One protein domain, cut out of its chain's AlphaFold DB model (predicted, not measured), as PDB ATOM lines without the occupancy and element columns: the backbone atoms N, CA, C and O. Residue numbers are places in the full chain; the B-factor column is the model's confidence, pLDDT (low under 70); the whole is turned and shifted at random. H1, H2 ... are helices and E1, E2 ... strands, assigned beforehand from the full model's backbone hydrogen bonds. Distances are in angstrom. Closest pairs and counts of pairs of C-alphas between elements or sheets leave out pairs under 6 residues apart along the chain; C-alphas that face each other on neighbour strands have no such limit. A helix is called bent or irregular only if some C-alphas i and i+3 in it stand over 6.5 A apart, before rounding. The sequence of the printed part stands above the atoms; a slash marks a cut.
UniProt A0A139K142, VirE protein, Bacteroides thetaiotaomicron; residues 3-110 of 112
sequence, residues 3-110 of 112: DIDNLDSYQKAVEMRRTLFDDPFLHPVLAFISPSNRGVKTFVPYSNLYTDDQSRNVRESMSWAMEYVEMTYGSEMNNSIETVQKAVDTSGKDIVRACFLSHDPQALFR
ATOM      1  N   ASP A   3      38.023  -2.498  26.130       90.75
ATOM      2  CA  ASP A   3      38.312  -3.897  25.808       90.75
ATOM      3  C   ASP A   3      37.399  -4.793  26.632       90.75
ATOM      4  O   ASP A   3      37.271  -4.598  27.837       90.75
ATOM      5  N   ILE A   4      36.740  -5.738  25.978       90.88
ATOM      6  CA  ILE A   4      35.880  -6.737  26.608       90.88
ATOM      7  C   ILE A   4      36.480  -8.095  26.307       90.88
ATOM      8  O   ILE A   4      36.676  -8.428  25.141       90.88
ATOM      9  N   ASP A   5      36.674  -8.905  27.341       88.56
ATOM     10  CA  ASP A   5      37.227 -10.249  27.220       88.56
ATOM     11  C   ASP A   5      36.263 -11.333  27.725       88.56
ATOM     12  O   ASP A   5      35.241 -11.076  28.364       88.56
ATOM     13  N   ASN A   6      36.629 -12.588  27.453       87.75
ATOM     14  CA  ASN A   6      35.995 -13.797  27.988       87.75
ATOM     15  C   ASN A   6      34.528 -14.033  27.579       87.75
ATOM     16  O   ASN A   6      33.842 -14.847  28.199       87.75
ATOM     17  N   LEU A   7      34.047 -13.423  26.490       90.00
ATOM     18  CA  LEU A   7      32.717 -13.714  25.937       90.00
ATOM     19  C   LEU A   7      32.556 -15.216  25.657       90.00
ATOM     20  O   LEU A   7      33.523 -15.901  25.328       90.00
ATOM     21  N   ASP A   8      31.343 -15.764  25.780       89.25
ATOM     22  CA  ASP A   8      31.118 -17.224  25.718       89.25
ATOM     23  C   ASP A   8      31.535 -17.864  24.392       89.25
ATOM     24  O   ASP A   8      31.925 -19.029  24.347       89.25
ATOM     25  N   SER A   9      31.429 -17.115  23.298       91.81
ATOM     26  CA  SER A   9      31.669 -17.622  21.953       91.81
ATOM     27  C   SER A   9      32.021 -16.501  20.984       91.81
ATOM     28  O   SER A   9      31.765 -15.324  21.249       91.81
ATOM     29  N   TYR A  10      32.521 -16.892  19.813       94.12
ATOM     30  CA  TYR A  10      32.702 -15.984  18.684       94.12
ATOM     31  C   TYR A  10      31.402 -15.291  18.275       94.12
ATOM     32  O   TYR A  10      31.401 -14.088  18.037       94.12
ATOM     33  N   GLN A  11      30.278 -16.010  18.270       95.19
ATOM     34  CA  GLN A  11      28.985 -15.422  17.928       95.19
ATOM     35  C   GLN A  11      28.604 -14.299  18.905       95.19
ATOM     36  O   GLN A  11      28.138 -13.245  18.479       95.19
ATOM     37  N   LYS A  12      28.889 -14.470  20.205       93.56
ATOM     38  CA  LYS A  12      28.714 -13.385  21.181       93.56
ATOM     39  C   LYS A  12      29.676 -12.225  20.972       93.56
ATOM     40  O   LYS A  12      29.262 -11.086  21.151       93.56
ATOM     41  N   ALA A  13      30.908 -12.477  20.537       95.00
ATOM     42  CA  ALA A  13      31.819 -11.403  20.144       95.00
ATOM     43  C   ALA A  13      31.308 -10.623  18.919       95.00
ATOM     44  O   ALA A  13      31.395  -9.398  18.903       95.00
ATOM     45  N   VAL A  14      30.711 -11.297  17.930       96.50
ATOM     46  CA  VAL A  14      30.093 -10.650  16.757       96.50
ATOM     47  C   VAL A  14      28.914  -9.767  17.160       96.50
ATOM     48  O   VAL A  14      28.845  -8.614  16.732       96.50
ATOM     49  N   GLU A  15      28.013 -10.289  17.994       96.00
ATOM     50  CA  GLU A  15      26.866  -9.538  18.513       96.00
ATOM     51  C   GLU A  15      27.330  -8.329  19.327       96.00
ATOM     52  O   GLU A  15      26.964  -7.206  19.001       96.00
ATOM     53  N   MET A  16      28.226  -8.533  20.298       95.56
ATOM     54  CA  MET A  16      28.750  -7.462  21.146       95.56
ATOM     55  C   MET A  16      29.503  -6.394  20.339       95.56
ATOM     56  O   MET A  16      29.321  -5.203  20.585       95.56
ATOM     57  N   ARG A  17      30.298  -6.780  19.328       96.69
ATOM     58  CA  ARG A  17      30.954  -5.823  18.418       96.69
ATOM     59  C   ARG A  17      29.925  -4.930  17.736       96.69
ATOM     60  O   ARG A  17      30.148  -3.727  17.640       96.69
ATOM     61  N   ARG A  18      28.821  -5.505  17.248       97.31
ATOM     62  CA  ARG A  18      27.765  -4.735  16.587       97.31
ATOM     63  C   ARG A  18      27.008  -3.852  17.580       97.31
ATOM     64  O   ARG A  18      26.841  -2.675  17.289       97.31
ATOM     65  N   THR A  19      26.637  -4.392  18.741       96.06
ATOM     66  CA  THR A  19      25.965  -3.657  19.821       96.06
ATOM     67  C   THR A  19      26.768  -2.433  20.246       96.06
ATOM     68  O   THR A  19      26.241  -1.328  20.218       96.06
ATOM     69  N   LEU A  20      28.055  -2.605  20.560       95.62
ATOM     70  CA  LEU A  20      28.923  -1.490  20.943       95.62
ATOM     71  C   LEU A  20      29.128  -0.495  19.806       95.62
ATOM     72  O   LEU A  20      29.188   0.705  20.046       95.62
ATOM     73  N   PHE A  21      29.284  -0.972  18.569       96.94
ATOM     74  CA  PHE A  21      29.482  -0.074  17.436       96.94
ATOM     75  C   PHE A  21      28.254   0.804  17.200       96.94
ATOM     76  O   PHE A  21      28.418   1.987  16.920       96.94
ATOM     77  N   ASP A  22      27.050   0.253  17.350       96.31
ATOM     78  CA  ASP A  22      25.780   0.967  17.196       96.31
ATOM     79  C   ASP A  22      25.349   1.729  18.468       96.31
ATOM     80  O   ASP A  22      24.272   2.328  18.481       96.31
ATOM     81  N   ASP A  23      26.181   1.746  19.516       96.19
ATOM     82  CA  ASP A  23      25.890   2.429  20.775       96.19
ATOM     83  C   ASP A  23      25.664   3.946  20.562       96.19
ATOM     84  O   ASP A  23      26.540   4.637  20.018       96.19
ATOM     85  N   PRO A  24      24.510   4.489  21.003       93.62
ATOM     86  CA  PRO A  24      24.118   5.871  20.739       93.62
ATOM     87  C   PRO A  24      24.804   6.904  21.644       93.62
ATOM     88  O   PRO A  24      24.586   8.099  21.465       93.62
ATOM     89  N   PHE A  25      25.598   6.498  22.632       92.81
ATOM     90  CA  PHE A  25      26.317   7.410  23.523       92.81
ATOM     91  C   PHE A  25      27.816   7.381  23.251       92.81
ATOM     92  O   PHE A  25      28.432   8.433  23.089       92.81
ATOM     93  N   LEU A  26      28.391   6.188  23.135       92.62
ATOM     94  CA  LEU A  26      29.810   5.986  22.883       92.62
ATOM     95  C   LEU A  26      30.199   6.339  21.449       92.62
ATOM     96  O   LEU A  26      31.325   6.776  21.234       92.62
ATOM     97  N   HIS A  27      29.305   6.136  20.472       93.88
ATOM     98  CA  HIS A  27      29.577   6.354  19.046       93.88
ATOM     99  C   HIS A  27      30.999   5.940  18.610       93.88
ATOM    100  O   HIS A  27      31.765   6.777  18.115       93.88
ATOM    101  N   PRO A  28      31.404   4.670  18.792       94.62
ATOM    102  CA  PRO A  28      32.781   4.296  18.519       94.62
ATOM    103  C   PRO A  28      33.150   4.472  17.048       94.62
ATOM    104  O   PRO A  28      32.341   4.211  16.156       94.62
ATOM    105  N   VAL A  29      34.396   4.873  16.796       95.19
ATOM    106  CA  VAL A  29      34.932   5.046  15.435       95.19
ATOM    107  C   VAL A  29      35.415   3.734  14.829       95.19
ATOM    108  O   VAL A  29      35.440   3.593  13.609       95.19
ATOM    109  N   LEU A  30      35.794   2.779  15.680       94.62
ATOM    110  CA  LEU A  30      36.309   1.469  15.301       94.62
ATOM    111  C   LEU A  30      35.895   0.435  16.350       94.62
ATOM    112  O   LEU A  30      36.099   0.665  17.540       94.62
ATOM    113  N   ALA A  31      35.384  -0.712  15.909       96.19
ATOM    114  CA  ALA A  31      35.141  -1.877  16.753       96.19
ATOM    115  C   ALA A  31      35.561  -3.165  16.033       96.19
ATOM    116  O   ALA A  31      35.211  -3.376  14.870       96.19
ATOM    117  N   PHE A  32      36.288  -4.045  16.720       95.94
ATOM    118  CA  PHE A  32      36.757  -5.310  16.154       95.94
ATOM    119  C   PHE A  32      36.846  -6.430  17.190       95.94
ATOM    120  O   PHE A  32      36.966  -6.185  18.390       95.94
ATOM    121  N   ILE A  33      36.800  -7.670  16.709       95.12
ATOM    122  CA  ILE A  33      36.979  -8.872  17.525       95.12
ATOM    123  C   ILE A  33      38.473  -9.117  17.759       95.12
ATOM    124  O   ILE A  33      39.283  -9.074  16.832       95.12
ATOM    125  N   SER A  34      38.847  -9.377  19.010       90.69
ATOM    126  CA  SER A  34      40.234  -9.661  19.379       90.69
ATOM    127  C   SER A  34      40.706 -11.013  18.807       90.69
ATOM    128  O   SER A  34      39.884 -11.893  18.541       90.69
ATOM    129  N   PRO A  35      42.026 -11.251  18.655       89.31
ATOM    130  CA  PRO A  35      42.547 -12.505  18.092       89.31
ATOM    131  C   PRO A  35      42.112 -13.787  18.822       89.31
ATOM    132  O   PRO A  35      42.195 -14.874  18.255       89.31
ATOM    133  N   SER A  36      41.650 -13.682  20.074       89.12
ATOM    134  CA  SER A  36      41.106 -14.815  20.831       89.12
ATOM    135  C   SER A  36      39.738 -15.283  20.322       89.12
ATOM    136  O   SER A  36      39.251 -16.320  20.768       89.12
ATOM    137  N   ASN A  37      39.101 -14.523  19.421       92.12
ATOM    138  CA  ASN A  37      37.722 -14.701  18.963       92.12
ATOM    139  C   ASN A  37      36.674 -14.621  20.084       92.12
ATOM    140  O   ASN A  37      35.523 -14.990  19.874       92.12
ATOM    141  N   ARG A  38      37.060 -14.166  21.279       91.94
ATOM    142  CA  ARG A  38      36.202 -14.117  22.473       91.94
ATOM    143  C   ARG A  38      36.255 -12.763  23.180       91.94
ATOM    144  O   ARG A  38      35.803 -12.655  24.316       91.94
ATOM    145  N   GLY A  39      36.792 -11.747  22.516       92.06
ATOM    146  CA  GLY A  39      36.803 -10.384  23.020       92.06
ATOM    147  C   GLY A  39      36.504  -9.362  21.935       92.06
ATOM    148  O   GLY A  39      36.551  -9.673  20.742       92.06
ATOM    149  N   VAL A  40      36.177  -8.148  22.359       94.06
ATOM    150  CA  VAL A  40      35.845  -7.013  21.498       94.06
ATOM    151  C   VAL A  40      36.616  -5.796  21.976       94.06
ATOM    152  O   VAL A  40      36.528  -5.423  23.140       94.06
ATOM    153  N   LYS A  41      37.319  -5.145  21.051       93.69
ATOM    154  CA  LYS A  41      38.008  -3.876  21.287       93.69
ATOM    155  C   LYS A  41      37.287  -2.773  20.539       93.69
ATOM    156  O   LYS A  41      36.971  -2.926  19.358       93.69
ATOM    157  N   THR A  42      37.034  -1.661  21.220       93.81
ATOM    158  CA  THR A  42      36.332  -0.514  20.647       93.81
ATOM    159  C   THR A  42      37.014   0.816  20.971       93.81
ATOM    160  O   THR A  42      37.538   1.049  22.068       93.81
ATOM    161  N   PHE A  43      37.045   1.703  19.981       92.38
ATOM    162  CA  PHE A  43      37.684   3.011  20.040       92.38
ATOM    163  C   PHE A  43      36.610   4.081  20.136       92.38
ATOM    164  O   PHE A  43      35.978   4.454  19.151       92.38
ATOM    165  N   VAL A  44      36.422   4.561  21.358       91.94
ATOM    166  CA  VAL A  44      35.462   5.604  21.704       91.94
ATOM    167  C   VAL A  44      36.164   6.962  21.592       91.94
ATOM    168  O   VAL A  44      37.201   7.146  22.244       91.94
ATOM    169  N   PRO A  45      35.662   7.897  20.766       90.31
ATOM    170  CA  PRO A  45      36.165   9.262  20.756       90.31
ATOM    171  C   PRO A  45      35.851   9.933  22.098       90.31
ATOM    172  O   PRO A  45      34.789   9.721  22.673       90.31
ATOM    173  N   TYR A  46      36.766  10.758  22.600       85.62
ATOM    174  CA  TYR A  46      36.535  11.560  23.801       85.62
ATOM    175  C   TYR A  46      36.709  13.041  23.475       85.62
ATOM    176  O   TYR A  46      37.489  13.420  22.601       85.62
ATOM    177  N   SER A  47      35.951  13.887  24.166       77.19
ATOM    178  CA  SER A  47      35.992  15.336  23.991       77.19
ATOM    179  C   SER A  47      37.054  15.980  24.887       77.19
ATOM    180  O   SER A  47      37.151  15.692  26.081       77.19
ATOM    181  N   ASN A  48      37.821  16.921  24.329       69.19
ATOM    182  CA  ASN A  48      38.815  17.719  25.057       69.19
ATOM    183  C   ASN A  48      38.161  18.840  25.881       69.19
ATOM    184  O   ASN A  48      38.458  20.014  25.688       69.19
ATOM    185  N   LEU A  49      37.230  18.480  26.772       64.62
ATOM    186  CA  LEU A  49      36.438  19.439  27.553       64.62
ATOM    187  C   LEU A  49      37.294  20.265  28.526       64.62
ATOM    188  O   LEU A  49      36.938  21.400  28.830       64.62
ATOM    189  N   TYR A  50      38.431  19.724  28.975       61.81
ATOM    190  CA  TYR A  50      39.366  20.401  29.872       61.81
ATOM    191  C   TYR A  50      40.709  20.592  29.164       61.81
ATOM    192  O   TYR A  50      41.399  19.622  28.847       61.81
ATOM    193  N   THR A  51      41.080  21.842  28.885       59.94
ATOM    194  CA  THR A  51      42.329  22.184  28.181       59.94
ATOM    195  C   THR A  51      43.564  22.055  29.066       59.94
ATOM    196  O   THR A  51      44.643  21.758  28.552       59.94
ATOM    197  N   ASP A  52      43.397  22.208  30.380       69.62
ATOM    198  CA  ASP A  52      44.510  22.451  31.305       69.62
ATOM    199  C   ASP A  52      45.180  21.164  31.822       69.62
ATOM    200  O   ASP A  52      46.337  21.205  32.233       69.62
ATOM    201  N   ASP A  53      44.503  20.009  31.752       76.75
ATOM    202  CA  ASP A  53      45.069  18.701  32.121       76.75
ATOM    203  C   ASP A  53      44.561  17.581  31.197       76.75
ATOM    204  O   ASP A  53      43.606  16.851  31.490       76.75
ATOM    205  N   GLN A  54      45.228  17.442  30.049       75.31
ATOM    206  CA  GLN A  54      44.911  16.423  29.044       75.31
ATOM    207  C   GLN A  54      45.056  14.995  29.587       75.31
ATOM    208  O   GLN A  54      44.259  14.121  29.254       75.31
ATOM    209  N   SER A  55      46.049  14.752  30.449       76.44
ATOM    210  CA  SER A  55      46.316  13.418  31.002       76.44
ATOM    211  C   SER A  55      45.176  12.957  31.901       76.44
ATOM    212  O   SER A  55      44.727  11.811  31.814       76.44
ATOM    213  N   ARG A  56      44.674  13.860  32.749       77.06
ATOM    214  CA  ARG A  56      43.507  13.588  33.585       77.06
ATOM    215  C   ARG A  56      42.245  13.405  32.751       77.06
ATOM    216  O   ARG A  56      41.522  12.441  32.994       77.06
ATOM    217  N   ASN A  57      42.028  14.251  31.742       80.31
ATOM    218  CA  ASN A  57      40.855  14.159  30.873       80.31
ATOM    219  C   ASN A  57      40.779  12.808  30.139       80.31
ATOM    220  O   ASN A  57      39.726  12.172  30.117       80.31
ATOM    221  N   VAL A  58      41.909  12.315  29.613       81.25
ATOM    222  CA  VAL A  58      41.994  10.978  28.997       81.25
ATOM    223  C   VAL A  58      41.637   9.886  30.001       81.25
ATOM    224  O   VAL A  58      40.870   8.978  29.684       81.25
ATOM    225  N   ARG A  59      42.187   9.960  31.219       82.00
ATOM    226  CA  ARG A  59      42.014   8.914  32.233       82.00
ATOM    227  C   ARG A  59      40.577   8.847  32.754       82.00
ATOM    228  O   ARG A  59      40.036   7.753  32.882       82.00
ATOM    229  N   GLU A  60      39.961   9.998  33.016       85.12
ATOM    230  CA  GLU A  60      38.556  10.091  33.429       85.12
ATOM    231  C   GLU A  60      37.620   9.655  32.294       85.12
ATOM    232  O   GLU A  60      36.760   8.808  32.518       85.12
ATOM    233  N   SER A  61      37.858  10.113  31.058       87.50
ATOM    234  CA  SER A  61      37.071   9.694  29.886       87.50
ATOM    235  C   SER A  61      37.135   8.182  29.653       87.50
ATOM    236  O   SER A  61      36.124   7.548  29.358       87.50
ATOM    237  N   MET A  62      38.321   7.584  29.810       87.06
ATOM    238  CA  MET A  62      38.502   6.138  29.701       87.06
ATOM    239  C   MET A  62      37.747   5.398  30.809       87.06
ATOM    240  O   MET A  62      37.042   4.438  30.509       87.06
ATOM    241  N   SER A  63      37.839   5.873  32.055       87.38
ATOM    242  CA  SER A  63      37.115   5.290  33.189       87.38
ATOM    243  C   SER A  63      35.601   5.340  32.983       87.38
ATOM    244  O   SER A  63      34.937   4.327  33.169       87.38
ATOM    245  N   TRP A  64      35.056   6.479  32.546       90.06
ATOM    246  CA  TRP A  64      33.620   6.621  32.293       90.06
ATOM    247  C   TRP A  64      33.133   5.739  31.150       90.06
ATOM    248  O   TRP A  64      32.081   5.125  31.276       90.06
ATOM    249  N   ALA A  65      33.893   5.631  30.056       92.00
ATOM    250  CA  ALA A  65      33.526   4.745  28.954       92.00
ATOM    251  C   ALA A  65      33.488   3.273  29.400       92.00
ATOM    252  O   ALA A  65      32.570   2.544  29.034       92.00
ATOM    253  N   MET A  66      34.456   2.839  30.214       90.38
ATOM    254  CA  MET A  66      34.484   1.481  30.765       90.38
ATOM    255  C   MET A  66      33.324   1.226  31.728       90.38
ATOM    256  O   MET A  66      32.634   0.220  31.596       90.38
ATOM    257  N   GLU A  67      33.091   2.142  32.669       90.31
ATOM    258  CA  GLU A  67      32.019   2.033  33.662       90.31
ATOM    259  C   GLU A  67      30.640   2.034  32.992       90.31
ATOM    260  O   GLU A  67      29.787   1.215  33.322       90.31
ATOM    261  N   TYR A  68      30.442   2.894  31.990       93.12
ATOM    262  CA  TYR A  68      29.228   2.920  31.184       93.12
ATOM    263  C   TYR A  68      28.969   1.576  30.490       93.12
ATOM    264  O   TYR A  68      27.853   1.059  30.559       93.12
ATOM    265  N   VAL A  69      29.990   0.998  29.846       92.44
ATOM    266  CA  VAL A  69      29.864  -0.295  29.157       92.44
ATOM    267  C   VAL A  69      29.543  -1.414  30.144       92.44
ATOM    268  O   VAL A  69      28.651  -2.218  29.876       92.44
ATOM    269  N   GLU A  70      30.216  -1.449  31.294       89.88
ATOM    270  CA  GLU A  70      29.961  -2.444  32.339       89.88
ATOM    271  C   GLU A  70      28.522  -2.333  32.874       89.88
ATOM    272  O   GLU A  70      27.808  -3.331  32.952       89.88
ATOM    273  N   MET A  71      28.053  -1.118  33.177       89.94
ATOM    274  CA  MET A  71      26.693  -0.897  33.686       89.94
ATOM    275  C   MET A  71      25.605  -1.210  32.652       89.94
ATOM    276  O   MET A  71      24.540  -1.703  33.018       89.94
ATOM    277  N   THR A  72      25.855  -0.911  31.378       92.62
ATOM    278  CA  THR A  72      24.849  -1.038  30.312       92.62
ATOM    279  C   THR A  72      24.779  -2.462  29.764       92.62
ATOM    280  O   THR A  72      23.689  -2.975  29.526       92.62
ATOM    281  N   TYR A  73      25.933  -3.115  29.600       89.94
ATOM    282  CA  TYR A  73      26.056  -4.377  28.866       89.94
ATOM    283  C   TYR A  73      26.621  -5.533  29.701       89.94
ATOM    284  O   TYR A  73      26.640  -6.670  29.227       89.94
ATOM    285  N   GLY A  74      27.053  -5.301  30.944       84.75
ATOM    286  CA  GLY A  74      27.683  -6.332  31.778       84.75
ATOM    287  C   GLY A  74      26.798  -7.561  32.030       84.75
ATOM    288  O   GLY A  74      27.304  -8.679  32.139       84.75
ATOM    289  N   SER A  75      25.470  -7.406  32.049       78.75
ATOM    290  CA  SER A  75      24.535  -8.539  32.149       78.75
ATOM    291  C   SER A  75      24.484  -9.379  30.866       78.75
ATOM    292  O   SER A  75      24.437 -10.604  30.937       78.75
ATOM    293  N   GLU A  76      24.559  -8.745  29.692       75.56
ATOM    294  CA  GLU A  76      24.581  -9.422  28.388       75.56
ATOM    295  C   GLU A  76      25.899 -10.169  28.155       75.56
ATOM    296  O   GLU A  76      25.921 -11.226  27.513       75.56
ATOM    297  N   MET A  77      26.992  -9.650  28.724       75.19
ATOM    298  CA  MET A  77      28.280 -10.338  28.770       75.19
ATOM    299  C   MET A  77      28.170 -11.613  29.624       75.19
ATOM    300  O   MET A  77      28.557 -12.695  29.177       75.19
ATOM    301  N   ASN A  78      27.575 -11.525  30.817       64.81
ATOM    302  CA  ASN A  78      27.578 -12.561  31.858       64.81
ATOM    303  C   ASN A  78      26.379 -13.533  31.818       64.81
ATOM    304  O   ASN A  78      25.682 -13.728  32.807       64.81
ATOM    305  N   ASN A  79      26.174 -14.227  30.694       57.69
ATOM    306  CA  ASN A  79      25.133 -15.263  30.570       57.69
ATOM    307  C   ASN A  79      25.470 -16.637  31.207       57.69
ATOM    308  O   ASN A  79      24.709 -17.590  31.031       57.69
ATOM    309  N   SER A  80      26.587 -16.788  31.929       52.31
ATOM    310  CA  SER A  80      27.037 -18.085  32.468       52.31
ATOM    311  C   SER A  80      27.272 -18.063  33.983       52.31
ATOM    312  O   SER A  80      27.756 -17.092  34.548       52.31
ATOM    313  N   ILE A  81      26.915 -19.183  34.623       52.53
ATOM    314  CA  ILE A  81      26.975 -19.473  36.070       52.53
ATOM    315  C   ILE A  81      28.433 -19.594  36.588       52.53
ATOM    316  O   ILE A  81      28.661 -19.774  37.783       52.53
ATOM    317  N   GLU A  82      29.440 -19.491  35.716       50.34
ATOM    318  CA  GLU A  82      30.846 -19.697  36.074       50.34
ATOM    319  C   GLU A  82      31.567 -18.413  36.509       50.34
ATOM    320  O   GLU A  82      31.384 -17.326  35.974       50.34
ATOM    321  N   THR A  83      32.445 -18.591  37.491       49.16
ATOM    322  CA  THR A  83      33.183 -17.612  38.305       49.16
ATOM    323  C   THR A  83      34.230 -16.761  37.573       49.16
ATOM    324  O   THR A  83      35.024 -16.082  38.227       49.16
ATOM    325  N   VAL A  84      34.260 -16.760  36.239       53.34
ATOM    326  CA  VAL A  84      35.150 -15.886  35.460       53.34
ATOM    327  C   VAL A  84      34.355 -14.649  35.068       53.34
ATOM    328  O   VAL A  84      33.522 -14.715  34.169       53.34
ATOM    329  N   GLN A  85      34.598 -13.523  35.748       56.53
ATOM    330  CA  GLN A  85      33.997 -12.241  35.371       56.53
ATOM    331  C   GLN A  85      34.326 -11.945  33.905       56.53
ATOM    332  O   GLN A  85      35.485 -11.719  33.548       56.53
ATOM    333  N   LYS A  86      33.301 -11.954  33.050       65.81
ATOM    334  CA  LYS A  86      33.390 -11.344  31.729       65.81
ATOM    335  C   LYS A  86      33.168  -9.873  31.977       65.81
ATOM    336  O   LYS A  86      32.075  -9.455  32.353       65.81
ATOM    337  N   ALA A  87      34.263  -9.149  31.911       70.00
ATOM    338  CA  ALA A  87      34.333  -7.785  32.368       70.00
ATOM    339  C   ALA A  87      35.106  -6.975  31.346       70.00
ATOM    340  O   ALA A  87      35.952  -7.496  30.608       70.00
ATOM    341  N   VAL A  88      34.818  -5.685  31.348       81.81
ATOM    342  CA  VAL A  88      35.666  -4.705  30.692       81.81
ATOM    343  C   VAL A  88      37.082  -4.777  31.294       81.81
ATOM    344  O   VAL A  88      37.244  -4.665  32.512       81.81
ATOM    345  N   ASP A  89      38.125  -4.952  30.472       80.56
ATOM    346  CA  ASP A  89      39.514  -4.894  30.944       80.56
ATOM    347  C   ASP A  89      39.900  -3.443  31.264       80.56
ATOM    348  O   ASP A  89      40.254  -2.635  30.402       80.56
ATOM    349  N   THR A  90      39.864  -3.121  32.554       75.25
ATOM    350  CA  THR A  90      40.238  -1.807  33.093       75.25
ATOM    351  C   THR A  90      41.743  -1.646  33.302       75.25
ATOM    352  O   THR A  90      42.214  -0.548  33.603       75.25
ATOM    353  N   SER A  91      42.534  -2.713  33.130       73.69
ATOM    354  CA  SER A  91      43.969  -2.689  33.426       73.69
ATOM    355  C   SER A  91      44.812  -1.973  32.367       73.69
ATOM    356  O   SER A  91      45.989  -1.702  32.607       73.69
ATOM    357  N   GLY A  92      44.233  -1.650  31.204       67.69
ATOM    358  CA  GLY A  92      44.903  -0.889  30.144       67.69
ATOM    359  C   GLY A  92      46.072  -1.630  29.483       67.69
ATOM    360  O   GLY A  92      46.901  -1.004  28.819       67.69
ATOM    361  N   LYS A  93      46.151  -2.959  29.649       67.19
ATOM    362  CA  LYS A  93      47.241  -3.802  29.128       67.19
ATOM    363  C   LYS A  93      47.371  -3.744  27.612       67.19
ATOM    364  O   LYS A  93      48.463  -3.948  27.090       67.19
ATOM    365  N   ASP A  94      46.289  -3.463  26.904       65.50
ATOM    366  CA  ASP A  94      46.294  -3.405  25.447       65.50
ATOM    367  C   ASP A  94      47.086  -2.248  24.862       65.50
ATOM    368  O   ASP A  94      47.649  -2.402  23.790       65.50
ATOM    369  N   ILE A  95      47.168  -1.098  25.533       64.81
ATOM    370  CA  ILE A  95      47.900   0.055  24.980       64.81
ATOM    371  C   ILE A  95      49.402  -0.257  24.908       64.81
ATOM    372  O   ILE A  95      50.102   0.202  24.007       64.81
ATOM    373  N   VAL A  96      49.899  -1.078  25.836       68.19
ATOM    374  CA  VAL A  96      51.304  -1.511  25.891       68.19
ATOM    375  C   VAL A  96      51.569  -2.803  25.111       68.19
ATOM    376  O   VAL A  96      52.697  -3.295  25.094       68.19
ATOM    377  N   ARG A  97      50.552  -3.369  24.452       65.75
ATOM    378  CA  ARG A  97      50.648  -4.609  23.675       65.75
ATOM    379  C   ARG A  97      50.198  -4.358  22.236       65.75
ATOM    380  O   ARG A  97      49.328  -3.551  21.982       65.75
ATOM    381  N   ALA A  98      50.720  -5.096  21.260       64.81
ATOM    382  CA  ALA A  98      50.308  -4.925  19.858       64.81
ATOM    383  C   ALA A  98      48.852  -5.367  19.559       64.81
ATOM    384  O   ALA A  98      48.406  -5.282  18.418       64.81
ATOM    385  N   CYS A  99      48.097  -5.841  20.557       67.88
ATOM    386  CA  CYS A  99      46.725  -6.323  20.392       67.88
ATOM    387  C   CYS A  99      45.677  -5.218  20.172       67.88
ATOM    388  O   CYS A  99      44.509  -5.546  19.980       67.88
ATOM    389  N   PHE A 100      46.081  -3.943  20.108       72.25
ATOM    390  CA  PHE A 100      45.243  -2.860  19.577       72.25
ATOM    391  C   PHE A 100      45.111  -2.885  18.041       72.25
ATOM    392  O   PHE A 100      44.270  -2.172  17.493       72.25
ATOM    393  N   LEU A 101      45.937  -3.664  17.333       81.12
ATOM    394  CA  LEU A 101      45.835  -3.817  15.884       81.12
ATOM    395  C   LEU A 101      44.716  -4.800  15.534       81.12
ATOM    396  O   LEU A 101      44.687  -5.933  16.021       81.12
ATOM    397  N   SER A 102      43.804  -4.365  14.665       84.56
ATOM    398  CA  SER A 102      42.726  -5.225  14.190       84.56
ATOM    399  C   SER A 102      43.276  -6.333  13.291       84.56
ATOM    400  O   SER A 102      43.926  -6.068  12.280       84.56
ATOM    401  N   HIS A 103      42.951  -7.577  13.644       84.69
ATOM    402  CA  HIS A 103      43.077  -8.752  12.776       84.69
ATOM    403  C   HIS A 103      41.717  -9.209  12.228       84.69
ATOM    404  O   HIS A 103      41.637 -10.208  11.515       84.69
ATOM    405  N   ASP A 104      40.646  -8.498  12.584       92.19
ATOM    406  CA  ASP A 104      39.273  -8.832  12.238       92.19
ATOM    407  C   ASP A 104      38.957  -8.343  10.814       92.19
ATOM    408  O   ASP A 104      38.887  -7.131  10.589       92.19
ATOM    409  N   PRO A 105      38.727  -9.248   9.842       92.62
ATOM    410  CA  PRO A 105      38.383  -8.858   8.475       92.62
ATOM    411  C   PRO A 105      37.002  -8.195   8.378       92.62
ATOM    412  O   PRO A 105      36.672  -7.618   7.347       92.62
ATOM    413  N   GLN A 106      36.187  -8.294   9.430       95.75
ATOM    414  CA  GLN A 106      34.858  -7.699   9.529       95.75
ATOM    415  C   GLN A 106      34.827  -6.546  10.544       95.75
ATOM    416  O   GLN A 106      33.756  -6.219  11.064       95.75
ATOM    417  N   ALA A 107      35.985  -5.951  10.852       95.88
ATOM    418  CA  ALA A 107      36.065  -4.768  11.699       95.88
ATOM    419  C   ALA A 107      35.122  -3.670  11.188       95.88
ATOM    420  O   ALA A 107      35.036  -3.401   9.989       95.88
ATOM    421  N   LEU A 108      34.415  -3.037  12.117       96.69
ATOM    422  CA  LEU A 108      33.486  -1.958  11.819       96.69
ATOM    423  C   LEU A 108      34.208  -0.631  12.009       96.69
ATOM    424  O   LEU A 108      34.785  -0.400  13.069       96.69
ATOM    425  N   PHE A 109      34.161   0.233  11.002       95.19
ATOM    426  CA  PHE A 109      34.717   1.581  11.051       95.19
ATOM    427  C   PHE A 109      33.671   2.587  10.574       95.19
ATOM    428  O   PHE A 109      32.849   2.276   9.710       95.19
ATOM    429  N   ARG A 110      33.670   3.783  11.164       92.69
ATOM    430  CA  ARG A 110      32.837   4.894  10.691       92.69
ATOM    431  C   ARG A 110      33.626   5.701   9.664       92.69
ATOM    432  O   ARG A 110      34.734   6.142   9.956       92.69
TER     433      ARG A 110
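AT A GLANCE: This is residues 3 to 110 of the 112 residues of the protein "VirE protein" of Bacteroides thetaiotaomicron (UniProt A0A139K142). A small two-stranded hairpin, E1 and E2, has the helix H1 packed over one face, while a long kinked helix, H2, runs past the body and makes much of its length, its first residues 54 to 56 sticking out with residues 51 to 53 before them. The ends of the printed part widen the hairpin by short pairings, residues 3 to 4 beside E2 and residues 108 to 109 beside E1, and the long stretch after H2 passes over the hairpin's other face on its way there. The printed part has 108 residues, with two named helices and two named strands in the order H1, E1, E2, H2; the sheet is E1 - E2, antiparallel. Its class is mostly helix, though under half of the residues, 44 of 108, are in named elements. The whole is compact, with a radius of gyration of the C-alphas of 13.9 A and spans of 44 by 30 by 28 A.

IN THESE COORDINATES: E1 is residues 30 to 33, 10.6 A from first to last C-alpha, and begins at C-alpha 30 at (36.309, 1.469, 15.301). E2 is residues 40 to 43, 10.3 A long. H1 is residues 10 to 21, 16.3 A long, and begins at C-alpha 10 at (32.702, -15.984, 18.684). H2 is residues 54 to 77, 31.5 A long, and ends at C-alpha 77 at (28.280, -10.338, 28.770). H2 has a kink of 46 degrees near residue 71 and is irregular, with C-alphas 72 and 75 lying 7.7 A apart.

HOW THE PARTS SIT: E1 and E2 form a hairpin, antiparallel at 167 degrees between their directions. N 32 and O 41 are 2.9 A apart and N 43 and O 30 are 2.8 A apart, both within hydrogen-bond range. The C-alphas of 31 and 42 face each other at 4.3 A. Residues 3 to 4 pair with residues 40 to 41 of E2, antiparallel, and residues 108 to 109 pair with residues 30 to 31 of E1, also antiparallel. H1 has 9 pairs of C-alphas within 8 A of E1, the closest being those of Phe 21 and Ala 31 at 6.0 A. With E2 it has 7 such pairs, the closest being the C-alphas of Arg 17 and Val 40 at 5.9 A. H1 and H2 are near each other, with 9 pairs of C-alphas within 10 A. E1 and H2 are apart. In H1 every O i to N i+4 pair is within hydrogen-bond range; in H2, 18 of 20 are.

THE WHOLE: The two C-alphas farthest apart are those of Asp 52 and Ile 81, at 45.7 A. The printed part has no cut, and the links H1 to E1, E1 to E2 and E2 to H2 are short. Residues 78 to 110 hold no named element. The mean pLDDT of the printed part is 83.6, and it is under 70 at residues 48 to 52, 78 to 86 and 92 to 99.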